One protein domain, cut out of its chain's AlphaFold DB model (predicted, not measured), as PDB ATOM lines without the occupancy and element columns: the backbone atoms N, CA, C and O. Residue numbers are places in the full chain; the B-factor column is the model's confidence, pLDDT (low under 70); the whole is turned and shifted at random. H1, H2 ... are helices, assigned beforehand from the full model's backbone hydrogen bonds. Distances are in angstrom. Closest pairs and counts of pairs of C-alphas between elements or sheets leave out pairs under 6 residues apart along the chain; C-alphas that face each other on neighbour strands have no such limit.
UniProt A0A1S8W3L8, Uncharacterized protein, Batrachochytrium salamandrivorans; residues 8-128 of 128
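What this domain is: This is residues 8 to 128 of the 128 residues of an uncharacterized protein of Batrachochytrium salamandrivorans (UniProt A0A1S8W3L8). One long helix, H5, starts in a small body of helices and loops, and its last part sticks out of that body as an arm, residues 107 to 128, of which 107 to 125 belong to H5. In the body H1 and H4 lie side by side and run opposite ways, the short H2 packs on H5, and H3 lies away from the other helices, between a long loop and H4 along the chain. The 121 printed residues hold five named helices, H1 to H5 in order, and no named strand; the class is all helix. The whole is only just loose, close to extended, with a radius of gyration of the C-alphas of 19.9 A and spans of 70 by 38 by 23 A.

How they stand to each other: H1, residues 8 to 26, touches H4, residues 72 to 81, at a shallow tilt of 20 degrees, opposite ways; the closest C-alphas are those of Ala 16 and Phe 78, 4.7 A apart. H2, residues 39 to 43, touches H5, residues 84 to 125, through residues 98 to 106 of H5 alone, closest at the C-alphas of Val 43 and Gln 99, 5.5 A. H3, residues 62 to 68, touches no helix. H4 and H5 are close but not clearly touching, closest at the C-alphas of Glu 79 and Val 87, 6.5 A, at a steep tilt of 50 degrees. H1 and H5 are near each other. In H1 to H5 every O i to N i+4 pair is within hydrogen-bond range.

Where its parts are: H1 runs 27.4 A from C-alpha 8 at (-21.306, 59.994, 14.546). H2 measures 6.3 A, H3 10.2 A and H4 14.4 A. H5 runs 61.7 A to C-alpha 125 at (-53.729, 5.946, -11.288).

The domain as a whole: The C-alphas of Ser 8 and Asn 128, the two farthest apart, are 73.0 A apart. The printed part has no cut. The links H1 to H2 and H2 to H3 are long. Residues 50 to 53 and 128 have pLDDT under 70.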
ATOM      1  N   SER A   8     -22.442  60.173  15.458       93.81
ATOM      2  CA  SER A   8     -21.306  59.994  14.546       93.81
ATOM      3  C   SER A   8     -20.668  58.610  14.706       93.81
ATOM      4  O   SER A   8     -20.483  57.898  13.722       93.81
ATOM      5  N   GLU A   9     -20.437  58.171  15.946       93.06
ATOM      6  CA  GLU A   9     -19.910  56.829  16.243       93.06
ATOM      7  C   GLU A   9     -20.863  55.728  15.767       93.06
ATOM      8  O   GLU A   9     -20.433  54.759  15.143       93.06
ATOM      9  N   ARG A  10     -22.177  55.911  15.957       94.50
ATOM     10  CA  ARG A  10     -23.186  54.976  15.438       94.50
ATOM     11  C   ARG A  10     -23.135  54.850  13.916       94.50
ATOM     12  O   ARG A  10     -23.219  53.739  13.405       94.50
ATOM     13  N   SER A  11     -22.950  55.962  13.201       95.56
ATOM     14  CA  SER A  11     -22.823  55.959  11.738       95.56
ATOM     15  C   SER A  11     -21.607  55.158  11.265       95.56
ATOM     16  O   SER A  11     -21.712  54.386  10.309       95.56
ATOM     17  N   LYS A  12     -20.459  55.310  11.942       95.12
ATOM     18  CA  LYS A  12     -19.244  54.533  11.650       95.12
ATOM     19  C   LYS A  12     -19.459  53.048  11.918       95.12
ATOM     20  O   LYS A  12     -19.179  52.230  11.047       95.12
ATOM     21  N   CYS A  13     -20.041  52.716  13.070       96.06
ATOM     22  CA  CYS A  13     -20.369  51.343  13.437       96.06
ATOM     23  C   CYS A  13     -21.299  50.670  12.412       96.06
ATOM     24  O   CYS A  13     -21.019  49.557  11.974       96.06
ATOM     25  N   TRP A  14     -22.376  51.331  11.974       95.44
ATOM     26  CA  TRP A  14     -23.276  50.764  10.958       95.44
ATOM     27  C   TRP A  14     -22.584  50.564   9.611       95.44
ATOM     28  O   TRP A  14     -22.755  49.518   8.996       95.44
ATOM     29  N   SER A  15     -21.730  51.502   9.200       96.38
ATOM     30  CA  SER A  15     -20.943  51.357   7.969       96.38
ATOM     31  C   SER A  15     -19.969  50.174   8.057       96.38
ATOM     32  O   SER A  15     -19.838  49.400   7.111       96.38
ATOM     33  N   ALA A  16     -19.316  49.992   9.211       96.19
ATOM     34  CA  ALA A  16     -18.418  48.866   9.465       96.19
ATOM     35  C   ALA A  16     -19.167  47.522   9.495       96.19
ATOM     36  O   ALA A  16     -18.704  46.540   8.911       96.19
ATOM     37  N   ARG A  17     -20.345  47.494  10.131       95.31
ATOM     38  CA  ARG A  17     -21.258  46.343  10.160       95.31
ATOM     39  C   ARG A  17     -21.645  45.916   8.747       95.31
ATOM     40  O   ARG A  17     -21.512  44.744   8.407       95.31
ATOM     41  N   ASP A  18     -22.108  46.867   7.942       95.94
ATOM     42  CA  ASP A  18     -22.630  46.592   6.603       95.94
ATOM     43  C   ASP A  18     -21.515  46.115   5.669       95.94
ATOM     44  O   ASP A  18     -21.707  45.147   4.938       95.94
ATOM     45  N   ALA A  19     -20.316  46.699   5.765       95.88
ATOM     46  CA  ALA A  19     -19.146  46.229   5.023       95.88
ATOM     47  C   ALA A  19     -18.756  44.784   5.389       95.88
ATOM     48  O   ALA A  19     -18.448  43.978   4.509       95.88
ATOM     49  N   TYR A  20     -18.786  44.434   6.680       94.31
ATOM     50  CA  TYR A  20     -18.494  43.073   7.129       94.31
ATOM     51  C   TYR A  20     -19.544  42.070   6.641       94.31
ATOM     52  O   TYR A  20     -19.183  41.035   6.078       94.31
ATOM     53  N   PHE A  21     -20.831  42.369   6.812       93.94
ATOM     54  CA  PHE A  21     -21.901  41.467   6.387       93.94
ATOM     55  C   PHE A  21     -21.990  41.329   4.865       93.94
ATOM     56  O   PHE A  21     -22.165  40.209   4.393       93.94
ATOM     57  N   ALA A  22     -21.741  42.394   4.100       94.62
ATOM     58  CA  ALA A  22     -21.658  42.316   2.643       94.62
ATOM     59  C   ALA A  22     -20.541  41.364   2.176       94.62
ATOM     60  O   ALA A  22     -20.774  40.523   1.310       94.62
ATOM     61  N   CYS A  23     -19.353  41.436   2.796       94.56
ATOM     62  CA  CYS A  23     -18.251  40.519   2.487       94.56
ATOM     63  C   CYS A  23     -18.626  39.055   2.766       94.56
ATOM     64  O   CYS A  23     -18.281  38.157   1.993       94.56
ATOM     65  N   LEU A  24     -19.335  38.809   3.872       92.44
ATOM     66  CA  LEU A  24     -19.807  37.475   4.227       92.44
ATOM     67  C   LEU A  24     -20.838  36.954   3.218       92.44
ATOM     68  O   LEU A  24     -20.699  35.830   2.740       92.44
ATOM     69  N   ASP A  25     -21.827  37.773   2.858       91.88
ATOM     70  CA  ASP A  25     -22.899  37.395   1.932       91.88
ATOM     71  C   ASP A  25     -22.363  37.069   0.531       91.88
ATOM     72  O   ASP A  25     -22.735  36.044  -0.045       91.88
ATOM     73  N   GLU A  26     -21.428  37.868   0.009       92.00
ATOM     74  CA  GLU A  26     -20.791  37.635  -1.296       92.00
ATOM     75  C   GLU A  26     -20.074  36.278  -1.353       92.00
ATOM     76  O   GLU A  26     -20.119  35.559  -2.353       92.00
ATOM     77  N   ARG A  27     -19.438  35.894  -0.245       90.31
ATOM     78  CA  ARG A  27     -18.642  34.665  -0.141       90.31
ATOM     79  C   ARG A  27     -19.442  33.481   0.391       90.31
ATOM     80  O   ARG A  27     -18.874  32.401   0.544       90.31
ATOM     81  N   LYS A  28     -20.740  33.675   0.662       88.25
ATOM     82  CA  LYS A  28     -21.627  32.705   1.328       88.25
ATOM     83  C   LYS A  28     -21.035  32.190   2.639       88.25
ATOM     84  O   LYS A  28     -21.203  31.031   3.011       88.25
ATOM     85  N   LEU A  29     -20.315  33.072   3.315       88.06
ATOM     86  CA  LEU A  29     -19.789  32.839   4.638       88.06
ATOM     87  C   LEU A  29     -20.797  33.348   5.655       88.06
ATOM     88  O   LEU A  29     -21.586  34.272   5.448       88.06
ATOM     89  N   TRP A  30     -20.732  32.734   6.806       85.81
ATOM     90  CA  TRP A  30     -21.443  33.113   7.994       85.81
ATOM     91  C   TRP A  30     -20.459  33.698   9.009       85.81
ATOM     92  O   TRP A  30     -19.282  33.920   8.705       85.81
ATOM     93  N   LEU A  31     -20.939  34.018  10.213       82.12
ATOM     94  CA  LEU A  31     -20.112  34.643  11.245       82.12
ATOM     95  C   LEU A  31     -18.801  33.865  11.450       82.12
ATOM     96  O   LEU A  31     -18.779  32.637  11.410       82.12
ATOM     97  N   HIS A  32     -17.702  34.594  11.662       77.81
ATOM     98  CA  HIS A  32     -16.361  34.020  11.860       77.81
ATOM     99  C   HIS A  32     -15.827  33.194  10.676       77.81
ATOM    100  O   HIS A  32     -14.853  32.467  10.845       77.81
ATOM    101  N   GLY A  33     -16.425  33.321   9.488       76.38
ATOM    102  CA  GLY A  33     -16.000  32.569   8.313       76.38
ATOM    103  C   GLY A  33     -16.585  31.167   8.234       76.38
ATOM    104  O   GLY A  33     -16.221  30.426   7.336       76.38
ATOM    105  N   PHE A  34     -17.480  30.778   9.141       81.00
ATOM    106  CA  PHE A  34     -18.143  29.477   9.083       81.00
ATOM    107  C   PHE A  34     -19.094  29.401   7.878       81.00
ATOM    108  O   PHE A  34     -19.740  30.387   7.572       81.00
ATOM    109  N   ALA A  35     -19.214  28.269   7.188       82.56
ATOM    110  CA  ALA A  35     -20.116  28.123   6.039       82.56
ATOM    111  C   ALA A  35     -21.030  26.904   6.247       82.56
ATOM    112  O   ALA A  35     -20.673  25.815   5.798       82.56
ATOM    113  N   PRO A  36     -22.166  27.052   6.959       81.62
ATOM    114  CA  PRO A  36     -23.084  25.939   7.171       81.62
ATOM    115  C   PRO A  36     -23.706  25.514   5.846       81.62
ATOM    116  O   PRO A  36     -24.123  26.359   5.049       81.62
ATOM    117  N   THR A  37     -23.789  24.205   5.626       80.12
ATOM    118  CA  THR A  37     -24.374  23.649   4.394       80.12
ATOM    119  C   THR A  37     -25.643  22.857   4.652       80.12
ATOM    120  O   THR A  37     -26.501  22.792   3.770       80.12
ATOM    121  N   ASP A  38     -25.794  22.317   5.861       85.62
ATOM    122  CA  ASP A  38     -26.947  21.511   6.234       85.62
ATOM    123  C   ASP A  38     -27.948  22.268   7.122       85.62
ATOM    124  O   ASP A  38     -27.602  23.185   7.868       85.62
ATOM    125  N   TYR A  39     -29.219  21.871   7.048       87.00
ATOM    126  CA  TYR A  39     -30.284  22.440   7.869       87.00
ATOM    127  C   TYR A  39     -30.039  22.221   9.368       87.00
ATOM    128  O   TYR A  39     -30.223  23.154  10.153       87.00
ATOM    129  N   ASP A  40     -29.603  21.022   9.768       87.38
ATOM    130  CA  ASP A  40     -29.369  20.689  11.177       87.38
ATOM    131  C   ASP A  40     -28.219  21.525  11.758       87.38
ATOM    132  O   ASP A  40     -28.323  22.037  12.877       87.38
ATOM    133  N   GLU A  41     -27.173  21.763  10.957       86.38
ATOM    134  CA  GLU A  41     -26.084  22.679  11.307       86.38
ATOM    135  C   GLU A  41     -26.603  24.097  11.553       86.38
ATOM    136  O   GLU A  41     -26.206  24.714  12.536       86.38
ATOM    137  N   ILE A  42     -27.502  24.608  10.701       88.00
ATOM    138  CA  ILE A  42     -28.034  25.976  10.806       88.00
ATOM    139  C   ILE A  42     -28.917  26.148  12.048       88.00
ATOM    140  O   ILE A  42     -28.794  27.140  12.773       88.00
ATOM    141  N   VAL A  43     -29.816  25.198  12.313       87.88
ATOM    142  CA  VAL A  43     -30.757  25.283  13.444       87.88
ATOM    143  C   VAL A  43     -30.034  25.223  14.788       87.88
ATOM    144  O   VAL A  43     -30.462  25.875  15.737       87.88
ATOM    145  N   LYS A  44     -28.917  24.496  14.867       86.94
ATOM    146  CA  LYS A  44     -28.114  24.357  16.091       86.94
ATOM    147  C   LYS A  44     -27.133  25.507  16.333       86.94
ATOM    148  O   LYS A  44     -26.382  25.451  17.305       86.94
ATOM    149  N   LEU A  45     -27.117  26.534  15.480       84.81
ATOM    150  CA  LEU A  45     -26.217  27.672  15.658       84.81
ATOM    151  C   LEU A  45     -26.544  28.451  16.933       84.81
ATOM    152  O   LEU A  45     -27.649  28.961  17.111       84.81
ATOM    153  N   ASP A  46     -25.534  28.587  17.782       78.00
ATOM    154  CA  ASP A  46     -25.532  29.463  18.939       78.00
ATOM    155  C   ASP A  46     -24.845  30.791  18.560       78.00
ATOM    156  O   ASP A  46     -23.656  30.819  18.235       78.00
ATOM    157  N   PRO A  47     -25.553  31.931  18.613       72.62
ATOM    158  CA  PRO A  47     -24.959  33.240  18.356       72.62
ATOM    159  C   PRO A  47     -23.763  33.614  19.238       72.62
ATOM    160  O   PRO A  47     -22.987  34.495  18.866       72.62
ATOM    161  N   LEU A  48     -23.662  33.026  20.434       70.50
ATOM    162  CA  LEU A  48     -22.611  33.308  21.410       70.50
ATOM    163  C   LEU A  48     -21.403  32.395  21.268       70.50
ATOM    164  O   LEU A  48     -20.300  32.754  21.697       70.50
ATOM    165  N   ALA A  49     -21.593  31.210  20.701       75.00
ATOM    166  CA  ALA A  49     -20.506  30.275  20.552       75.00
ATOM    167  C   ALA A  49     -19.564  30.752  19.444       75.00
ATOM    168  O   ALA A  49     -19.964  31.218  18.374       75.00
ATOM    169  N   LYS A  50     -18.262  30.603  19.697       68.00
ATOM    170  CA  LYS A  50     -17.230  30.787  18.674       68.00
ATOM    171  C   LYS A  50     -17.299  29.607  17.706       68.00
ATOM    172  O   LYS A  50     -16.510  28.673  17.804       68.00
ATOM    173  N   HIS A  51     -18.280  29.627  16.812       64.38
ATOM    174  CA  HIS A  51     -18.401  28.643  15.751       64.38
ATOM    175  C   HIS A  51     -17.305  28.861  14.706       64.38
ATOM    176  O   HIS A  51     -17.003  29.993  14.327       64.38
ATOM    177  N   GLY A  52     -16.710  27.761  14.247       65.88
ATOM    178  CA  GLY A  52     -15.644  27.765  13.252       65.88
ATOM    179  C   GLY A  52     -14.260  27.432  13.813       65.88
ATOM    180  O   GLY A  52     -14.024  27.364  15.019       65.88
ATOM    181  N   LYS A  53     -13.332  27.180  12.891       69.94
ATOM    182  CA  LYS A  53     -11.922  26.919  13.183       69.94
ATOM    183  C   LYS A  53     -11.231  28.235  13.547       69.94
ATOM    184  O   LYS A  53     -11.547  29.271  12.968       69.94
ATOM    185  N   SER A  54     -10.298  28.217  14.499       72.62
ATOM    186  CA  SER A  54      -9.489  29.405  14.796       72.62
ATOM    187  C   SER A  54      -8.430  29.609  13.708       72.62
ATOM    188  O   SER A  54      -8.010  28.655  13.058       72.62
ATOM    189  N   GLU A  55      -7.971  30.846  13.498       70.00
ATOM    190  CA  GLU A  55      -6.962  31.143  12.464       70.00
ATOM    191  C   GLU A  55      -5.664  30.344  12.678       70.00
ATOM    192  O   GLU A  55      -5.029  29.886  11.721       70.00
ATOM    193  N   GLY A  56      -5.329  30.107  13.951       70.69
ATOM    194  CA  GLY A  56      -4.192  29.309  14.397       70.69
ATOM    195  C   GLY A  56      -4.429  27.796  14.439       70.69
ATOM    196  O   GLY A  56      -3.529  27.072  14.863       70.69
ATOM    197  N   ASP A  57      -5.597  27.296  14.023       80.94
ATOM    198  CA  ASP A  57      -5.842  25.856  13.968       80.94
ATOM    199  C   ASP A  57      -4.930  25.217  12.904       80.94
ATOM    200  O   ASP A  57      -4.929  25.592  11.727       80.94
ATOM    201  N   ARG A  58      -4.109  24.256  13.342       79.81
ATOM    202  CA  ARG A  58      -3.125  23.546  12.509       79.81
ATOM    203  C   ARG A  58      -3.774  22.541  11.557       79.81
ATOM    204  O   ARG A  58      -3.101  22.058  10.657       79.81
ATOM    205  N   THR A  59      -5.057  22.234  11.754       83.88
ATOM    206  CA  THR A  59      -5.824  21.318  10.896       83.88
ATOM    207  C   THR A  59      -6.282  21.957   9.584       83.88
ATOM    208  O   THR A  59      -6.691  21.239   8.681       83.88
ATOM    209  N   LEU A  60      -6.195  23.286   9.462       82.31
ATOM    210  CA  LEU A  60      -6.609  24.022   8.270       82.31
ATOM    211  C   LEU A  60      -5.538  24.003   7.180       82.31
ATOM    212  O   LEU A  60      -4.391  24.413   7.401       82.31
ATOM    213  N   THR A  61      -5.951  23.653   5.967       87.31
ATOM    214  CA  THR A  61      -5.144  23.891   4.770       87.31
ATOM    215  C   THR A  61      -5.016  25.394   4.489       87.31
ATOM    216  O   THR A  61      -5.808  26.226   4.945       87.31
ATOM    217  N   LYS A  62      -4.001  25.774   3.704       87.19
ATOM    218  CA  LYS A  62      -3.784  27.171   3.292       87.19
ATOM    219  C   LYS A  62      -4.995  27.742   2.541       87.19
ATOM    220  O   LYS A  62      -5.331  28.910   2.720       87.19
ATOM    221  N   GLU A  63      -5.642  26.917   1.725       85.94
ATOM    222  CA  GLU A  63      -6.804  27.291   0.915       85.94
ATOM    223  C   GLU A  63      -8.054  27.498   1.770       85.94
ATOM    224  O   GLU A  63      -8.744  28.507   1.614       85.94
ATOM    225  N   GLU A  64      -8.321  26.596   2.719       84.56
ATOM    226  CA  GLU A  64      -9.422  26.752   3.676       84.56
ATOM    227  C   GLU A  64      -9.220  27.988   4.547       84.56
ATOM    228  O   GLU A  64     -10.148  28.780   4.708       84.56
ATOM    229  N   ARG A  65      -7.995  28.223   5.039       85.06
ATOM    230  CA  ARG A  65      -7.673  29.444   5.791       85.06
ATOM    231  C   ARG A  65      -7.941  30.693   4.949       85.06
ATOM    232  O   ARG A  65      -8.566  31.633   5.433       85.06
ATOM    233  N   GLY A  66      -7.525  30.693   3.683       85.06
ATOM    234  CA  GLY A  66      -7.775  31.805   2.768       85.06
ATOM    235  C   GLY A  66      -9.263  32.117   2.610       85.06
ATOM    236  O   GLY A  66      -9.641  33.287   2.666       85.06
ATOM    237  N   LYS A  67     -10.110  31.088   2.475       85.50
ATOM    238  CA  LYS A  67     -11.567  31.235   2.319       85.50
ATOM    239  C   LYS A  67     -12.258  31.672   3.612       85.50
ATOM    240  O   LYS A  67     -12.976  32.666   3.599       85.50
ATOM    241  N   LEU A  68     -12.030  30.968   4.724       82.81
ATOM    242  CA  LEU A  68     -12.713  31.236   5.999       82.81
ATOM    243  C   LEU A  68     -12.375  32.643   6.524       82.81
ATOM    244  O   LEU A  68     -13.249  33.370   6.990       82.81
ATOM    245  N   PHE A  69     -11.118  33.072   6.399       87.00
ATOM    246  CA  PHE A  69     -10.652  34.344   6.957       87.00
ATOM    247  C   PHE A  69     -10.641  35.499   5.954       87.00
ATOM    248  O   PHE A  69     -10.095  36.554   6.268       87.00
ATOM    249  N   THR A  70     -11.268  35.374   4.776       90.12
ATOM    250  CA  THR A  70     -11.215  36.463   3.784       90.12
ATOM    251  C   THR A  70     -11.819  37.776   4.306       90.12
ATOM    252  O   THR A  70     -11.322  38.853   3.992       90.12
ATOM    253  N   CYS A  71     -12.864  37.702   5.137       91.94
ATOM    254  CA  CYS A  71     -13.542  38.874   5.707       91.94
ATOM    255  C   CYS A  71     -13.014  39.275   7.098       91.94
ATOM    256  O   CYS A  71     -13.667  40.041   7.815       91.94
ATOM    257  N   SER A  72     -11.850  38.760   7.516       89.81
ATOM    258  CA  SER A  72     -11.280  39.024   8.846       89.81
ATOM    259  C   SER A  72     -10.982  40.510   9.063       89.81
ATOM    260  O   SER A  72     -11.296  41.051  10.119       89.81
ATOM    261  N   GLN A  73     -10.471  41.208   8.047       90.75
ATOM    262  CA  GLN A  73     -10.124  42.626   8.153       90.75
ATOM    263  C   GLN A  73     -11.355  43.511   8.396       90.75
ATOM    264  O   GLN A  73     -11.343  44.375   9.275       90.75
ATOM    265  N   THR A  74     -12.441  43.273   7.654       92.88
ATOM    266  CA  THR A  74     -13.721  43.972   7.847       92.88
ATOM    267  C   THR A  74     -14.345  43.641   9.198       92.88
ATOM    268  O   THR A  74     -14.935  44.511   9.832       92.88
ATOM    269  N   LYS A  75     -14.159  42.407   9.680       91.62
ATOM    270  CA  LYS A  75     -14.617  41.988  11.004       91.62
ATOM    271  C   LYS A  75     -13.891  42.735  12.122       91.62
ATOM    272  O   LYS A  75     -14.540  43.235  13.031       91.62
ATOM    273  N   LEU A  76     -12.565  42.845  12.035       91.44
ATOM    274  CA  LEU A  76     -11.765  43.599  13.003       91.44
ATOM    275  C   LEU A  76     -12.183  45.071  13.045       91.44
ATOM    276  O   LEU A  76     -12.273  45.659  14.119       91.44
ATOM    277  N   PHE A  77     -12.478  45.663  11.885       93.50
ATOM    278  CA  PHE A  77     -12.994  47.029  11.822       93.50
ATOM    279  C   PHE A  77     -14.381  47.150  12.472       93.50
ATOM    280  O   PHE A  77     -14.610  48.059  13.264       93.50
ATOM    281  N   PHE A  78     -15.280  46.200  12.212       94.06
ATOM    282  CA  PHE A  78     -16.599  46.139  12.843       94.06
ATOM    283  C   PHE A  78     -16.521  46.013  14.372       94.06
ATOM    284  O   PHE A  78     -17.169  46.784  15.077       94.06
ATOM    285  N   GLU A  79     -15.694  45.106  14.894       92.62
ATOM    286  CA  GLU A  79     -15.496  44.920  16.339       92.62
ATOM    287  C   GLU A  79     -14.827  46.126  17.014       92.62
ATOM    288  O   GLU A  79     -15.059  46.372  18.195       92.62
ATOM    289  N   LYS A  80     -14.019  46.889  16.269       93.81
ATOM    290  CA  LYS A  80     -13.346  48.096  16.761       93.81
ATOM    291  C   LYS A  80     -14.277  49.307  16.836       93.81
ATOM    292  O   LYS A  80     -14.226  50.048  17.811       93.81
ATOM    293  N   GLU A  81     -15.074  49.546  15.795       94.44
ATOM    294  CA  GLU A  81     -15.915  50.749  15.700       94.44
ATOM    295  C   GLU A  81     -17.255  50.597  16.436       94.44
ATOM    296  O   GLU A  81     -17.884  51.591  16.798       94.44
ATOM    297  N   CYS A  82     -17.719  49.363  16.649       93.69
ATOM    298  CA  CYS A  82     -18.967  49.089  17.351       93.69
ATOM    299  C   CYS A  82     -18.754  48.729  18.821       93.69
ATOM    300  O   CYS A  82     -17.751  48.148  19.219       93.69
ATOM    301  N   LEU A  83     -19.778  48.991  19.637       92.25
ATOM    302  CA  LEU A  83     -19.813  48.482  21.005       92.25
ATOM    303  C   LEU A  83     -19.920  46.947  21.016       92.25
ATOM    304  O   LEU A  83     -20.696  46.397  20.228       92.25
ATOM    305  N   PRO A  84     -19.273  46.244  21.965       90.50
ATOM    306  CA  PRO A  84     -19.360  44.784  22.058       90.50
ATOM    307  C   PRO A  84     -20.797  44.256  22.176       90.50
ATOM    308  O   PRO A  84     -21.142  43.244  21.572       90.50
ATOM    309  N   SER A  85     -21.669  44.972  22.894       91.31
ATOM    310  CA  SER A  85     -23.091  44.621  23.011       91.31
ATOM    311  C   SER A  85     -23.845  44.747  21.686       91.31
ATOM    312  O   SER A  85     -24.772  43.982  21.430       91.31
ATOM    313  N   TRP A  86     -23.444  45.685  20.828       92.75
ATOM    314  CA  TRP A  86     -24.025  45.868  19.500       92.75
ATOM    315  C   TRP A  86     -23.533  44.803  18.535       92.75
ATOM    316  O   TRP A  86     -24.346  44.219  17.828       92.75
ATOM    317  N   VAL A  87     -22.230  44.506  18.546       91.62
ATOM    318  CA  VAL A  87     -21.652  43.395  17.777       91.62
ATOM    319  C   VAL A  87     -22.376  42.097  18.119       91.62
ATOM    320  O   VAL A  87     -22.832  41.392  17.220       91.62
ATOM    321  N   TYR A  88     -22.565  41.836  19.415       89.75
ATOM    322  CA  TYR A  88     -23.326  40.693  19.896       89.75
ATOM    323  C   TYR A  88     -24.769  40.688  19.376       89.75
ATOM    324  O   TYR A  88     -25.225  39.703  18.796       89.75
ATOM    325  N   HIS A  89     -25.485  41.802  19.537       91.62
ATOM    326  CA  HIS A  89     -26.874  41.909  19.105       91.62
ATOM    327  C   HIS A  89     -27.036  41.702  17.593       91.62
ATOM    328  O   HIS A  89     -27.912  40.952  17.167       91.62
ATOM    329  N   PHE A  90     -26.170  42.307  16.776       92.75
ATOM    330  CA  PHE A  90     -26.183  42.118  15.326       92.75
ATOM    331  C   PHE A  90     -25.828  40.684  14.927       92.75
ATOM    332  O   PHE A  90     -26.445  40.145  14.010       92.75
ATOM    333  N   GLY A  91     -24.889  40.047  15.634       90.62
ATOM    334  CA  GLY A  91     -24.597  38.624  15.473       90.62
ATOM    335  C   GLY A  91     -25.843  37.770  15.701       90.62
ATOM    336  O   GLY A  91     -26.243  37.030  14.806       90.62
ATOM    337  N   MET A  92     -26.520  37.946  16.842       90.25
ATOM    338  CA  MET A  92     -27.778  37.253  17.153       90.25
ATOM    339  C   MET A  92     -28.862  37.460  16.102       90.25
ATOM    340  O   MET A  92     -29.519  36.497  15.709       90.25
ATOM    341  N   LEU A  93     -29.066  38.699  15.653       92.25
ATOM    342  CA  LEU A  93     -30.063  39.004  14.628       92.25
ATOM    343  C   LEU A  93     -29.780  38.230  13.340       92.25
ATOM    344  O   LEU A  93     -30.673  37.564  12.823       92.25
ATOM    345  N   ARG A  94     -28.523  38.221  12.888       90.75
ATOM    346  CA  ARG A  94     -28.116  37.475  11.696       90.75
ATOM    347  C   ARG A  94     -28.306  35.964  11.861       90.75
ATOM    348  O   ARG A  94     -28.695  35.292  10.907       90.75
ATOM    349  N   VAL A  95     -28.073  35.419  13.059       89.31
ATOM    350  CA  VAL A  95     -28.345  33.998  13.340       89.31
ATOM    351  C   VAL A  95     -29.823  33.686  13.248       89.31
ATOM    352  O   VAL A  95     -30.215  32.755  12.549       89.31
ATOM    353  N   LYS A  96     -30.645  34.501  13.905       91.19
ATOM    354  CA  LYS A  96     -32.093  34.343  13.902       91.19
ATOM    355  C   LYS A  96     -32.659  34.415  12.487       91.19
ATOM    356  O   LYS A  96     -33.529  33.618  12.142       91.19
ATOM    357  N   GLU A  97     -32.175  35.346  11.670       91.06
ATOM    358  CA  GLU A  97     -32.571  35.474  10.266       91.06
ATOM    359  C   GLU A  97     -32.202  34.227   9.462       91.06
ATOM    360  O   GLU A  97     -33.057  33.685   8.758       91.06
ATOM    361  N   LEU A  98     -30.970  33.723   9.614       88.62
ATOM    362  CA  LEU A  98     -30.541  32.510   8.921       88.62
ATOM    363  C   LEU A  98     -31.376  31.293   9.341       88.62
ATOM    364  O   LEU A  98     -31.853  30.558   8.480       88.62
ATOM    365  N   GLN A  99     -31.589  31.098  10.643       91.44
ATOM    366  CA  GLN A  99     -32.389  29.996  11.183       91.44
ATOM    367  C   GLN A  99     -33.839  30.059  10.713       91.44
ATOM    368  O   GLN A  99     -34.390  29.055  10.265       91.44
ATOM    369  N   SER A 100     -34.442  31.248  10.764       92.69
ATOM    370  CA  SER A 100     -35.820  31.459  10.314       92.69
ATOM    371  C   SER A 100     -35.951  31.142   8.827       92.69
ATOM    372  O   SER A 100     -36.852  30.405   8.431       92.69
ATOM    373  N   LYS A 101     -35.012  31.629   8.007       91.44
ATOM    374  CA  LYS A 101     -34.979  31.350   6.571       91.44
ATOM    375  C   LYS A 101     -34.801  29.861   6.284       91.44
ATOM    376  O   LYS A 101     -35.573  29.307   5.509       91.44
ATOM    377  N   ALA A 102     -33.834  29.211   6.928       92.19
ATOM    378  CA  ALA A 102     -33.573  27.788   6.743       92.19
ATOM    379  C   ALA A 102     -34.783  26.927   7.134       92.19
ATOM    380  O   ALA A 102     -35.131  25.997   6.412       92.19
ATOM    381  N   MET A 103     -35.471  27.275   8.226       92.56
ATOM    382  CA  MET A 103     -36.703  26.608   8.652       92.56
ATOM    383  C   MET A 103     -37.831  26.784   7.636       92.56
ATOM    384  O   MET A 103     -38.453  25.801   7.234       92.56
ATOM    385  N   SER A 104     -38.082  28.014   7.180       93.69
ATOM    386  CA  SER A 104     -39.096  28.273   6.153       93.69
ATOM    387  C   SER A 104     -38.788  27.543   4.843       93.69
ATOM    388  O   SER A 104     -39.686  26.938   4.259       93.69
ATOM    389  N   ASP A 105     -37.527  27.541   4.404       93.25
ATOM    390  CA  ASP A 105     -37.097  26.833   3.196       93.25
ATOM    391  C   ASP A 105     -37.239  25.314   3.328       93.25
ATOM    392  O   ASP A 105     -37.681  24.658   2.383       93.25
ATOM    393  N   HIS A 106     -36.913  24.747   4.493       92.75
ATOM    394  CA  HIS A 106     -37.090  23.322   4.765       92.75
ATOM    395  C   HIS A 106     -38.571  22.917   4.700       92.75
ATOM    396  O   HIS A 106     -38.927  21.959   4.012       92.75
ATOM    397  N   LEU A 107     -39.456  23.687   5.344       93.81
ATOM    398  CA  LEU A 107     -40.902  23.445   5.308       93.81
ATOM    399  C   LEU A 107     -41.472  23.552   3.890       93.81
ATOM    400  O   LEU A 107     -42.275  22.703   3.493       93.81
ATOM    401  N   ARG A 108     -41.047  24.565   3.127       95.19
ATOM    402  CA  ARG A 108     -41.457  24.767   1.732       95.19
ATOM    403  C   ARG A 108     -41.063  23.578   0.857       95.19
ATOM    404  O   ARG A 108     -41.926  23.024   0.184       95.19
ATOM    405  N   LYS A 109     -39.802  23.135   0.913       93.44
ATOM    406  CA  LYS A 109     -39.333  21.956   0.161       93.44
ATOM    407  C   LYS A 109     -40.131  20.702   0.518       93.44
ATOM    408  O   LYS A 109     -40.617  20.010  -0.369       93.44
ATOM    409  N   GLY A 110     -40.367  20.461   1.809       94.31
ATOM    410  CA  GLY A 110     -41.179  19.323   2.245       94.31
ATOM    411  C   GLY A 110     -42.637  19.393   1.767       94.31
ATOM    412  O   GLY A 110     -43.260  18.360   1.530       94.31
ATOM    413  N   GLN A 111     -43.215  20.591   1.619       95.31
ATOM    414  CA  GLN A 111     -44.532  20.764   0.992       95.31
ATOM    415  C   GLN A 111     -44.486  20.441  -0.506       95.31
ATOM    416  O   GLN A 111     -45.316  19.664  -0.975       95.31
ATOM    417  N   GLU A 112     -43.515  20.994  -1.236       95.50
ATOM    418  CA  GLU A 112     -43.306  20.752  -2.670       95.50
ATOM    419  C   GLU A 112     -43.152  19.253  -2.970       95.50
ATOM    420  O   GLU A 112     -43.828  18.732  -3.855       95.50
ATOM    421  N   GLU A 113     -42.360  18.531  -2.175       94.69
ATOM    422  CA  GLU A 113     -42.167  17.080  -2.300       94.69
ATOM    423  C   GLU A 113     -43.464  16.291  -2.081       94.69
ATOM    424  O   GLU A 113     -43.776  15.375  -2.844       94.69
ATOM    425  N   ARG A 114     -44.268  16.657  -1.072       93.81
ATOM    426  CA  ARG A 114     -45.576  16.020  -0.840       93.81
ATOM    427  C   ARG A 114     -46.543  16.273  -1.993       93.81
ATOM    428  O   ARG A 114     -47.262  15.356  -2.385       93.81
ATOM    429  N   HIS A 115     -46.573  17.495  -2.523       95.00
ATOM    430  CA  HIS A 115     -47.394  17.832  -3.685       95.00
ATOM    431  C   HIS A 115     -46.946  17.052  -4.924       95.00
ATOM    432  O   HIS A 115     -47.790  16.437  -5.571       95.00
ATOM    433  N   ALA A 116     -45.640  16.984  -5.189       95.12
ATOM    434  CA  ALA A 116     -45.081  16.228  -6.303       95.12
ATOM    435  C   ALA A 116     -45.405  14.728  -6.206       95.12
ATOM    436  O   ALA A 116     -45.889  14.146  -7.172       95.12
ATOM    437  N   ASN A 117     -45.220  14.114  -5.032       94.69
ATOM    438  CA  ASN A 117     -45.541  12.700  -4.811       94.69
ATOM    439  C   ASN A 117     -47.043  12.424  -5.003       94.69
ATOM    440  O   ASN A 117     -47.432  11.488  -5.702       94.69
ATOM    441  N   ARG A 118     -47.908  13.287  -4.455       94.88
ATOM    442  CA  ARG A 118     -49.359  13.201  -4.667       94.88
ATOM    443  C   ARG A 118     -49.712  13.273  -6.157       94.88
ATOM    444  O   ARG A 118     -50.535  12.489  -6.625       94.88
ATOM    445  N   ASP A 119     -49.126  14.211  -6.890       94.44
ATOM    446  CA  ASP A 119     -49.414  14.405  -8.310       94.44
ATOM    447  C   ASP A 119     -48.901  13.219  -9.148       94.44
ATOM    448  O   ASP A 119     -49.608  12.738 -10.038       94.44
ATOM    449  N   GLU A 120     -47.731  12.670  -8.805       94.25
ATOM    450  CA  GLU A 120     -47.188  11.444  -9.399       94.25
ATOM    451  C   GLU A 120     -48.099  10.231  -9.146       94.25
ATOM    452  O   GLU A 120     -48.391   9.465 -10.071       94.25
ATOM    453  N   TYR A 121     -48.597  10.069  -7.916       94.50
ATOM    454  CA  TYR A 121     -49.547   9.016  -7.550       94.50
ATOM    455  C   TYR A 121     -50.824   9.086  -8.402       94.50
ATOM    456  O   TYR A 121     -51.218   8.091  -9.015       94.50
ATOM    457  N   TRP A 122     -51.443  10.265  -8.515       94.38
ATOM    458  CA  TRP A 122     -52.644  10.433  -9.340       94.38
ATOM    459  C   TRP A 122     -52.372  10.244 -10.836       94.38
ATOM    460  O   TRP A 122     -53.235   9.734 -11.550       94.38
ATOM    461  N   ALA A 123     -51.187  10.614 -11.327       94.00
ATOM    462  CA  ALA A 123     -50.797  10.372 -12.714       94.00
ATOM    463  C   ALA A 123     -50.660   8.870 -13.027       94.00
ATOM    464  O   ALA A 123     -51.093   8.431 -14.093       94.00
ATOM    465  N   LYS A 124     -50.111   8.079 -12.095       94.06
ATOM    466  CA  LYS A 124     -50.051   6.609 -12.197       94.06
ATOM    467  C   LYS A 124     -51.451   5.994 -12.225       94.06
ATOM    468  O   LYS A 124     -51.725   5.170 -13.090       94.06
ATOM    469  N   MET A 125     -52.351   6.450 -11.353       90.62
ATOM    470  CA  MET A 125     -53.729   5.946 -11.288       90.62
ATOM    471  C   MET A 125     -54.551   6.238 -12.548       90.62
ATOM    472  O   MET A 125     -55.410   5.442 -12.890       90.62
ATOM    473  N   LYS A 126     -54.294   7.348 -13.253       90.62
ATOM    474  CA  LYS A 126     -54.970   7.672 -14.526       90.62
ATOM    475  C   LYS A 126     -54.482   6.846 -15.726       90.62
ATOM    476  O   LYS A 126     -55.102   6.919 -16.783       90.62
ATOM    477  N   LYS A 127     -53.334   6.168 -15.611       80.19
ATOM    478  CA  LYS A 127     -52.746   5.338 -16.677       80.19
ATOM    479  C   LYS A 127     -53.173   3.867 -16.615       80.19
ATOM    480  O   LYS A 127     -53.006   3.185 -17.623       80.19
ATOM    481  N   ASN A 128     -53.668   3.405 -15.465       60.72
ATOM    482  CA  ASN A 128     -54.362   2.120 -15.316       60.72
ATOM    483  C   ASN A 128     -55.847   2.280 -15.641       60.72
ATOM    484  O   ASN A 128     -56.441   1.264 -16.056       60.72
TER     485      ASN A 128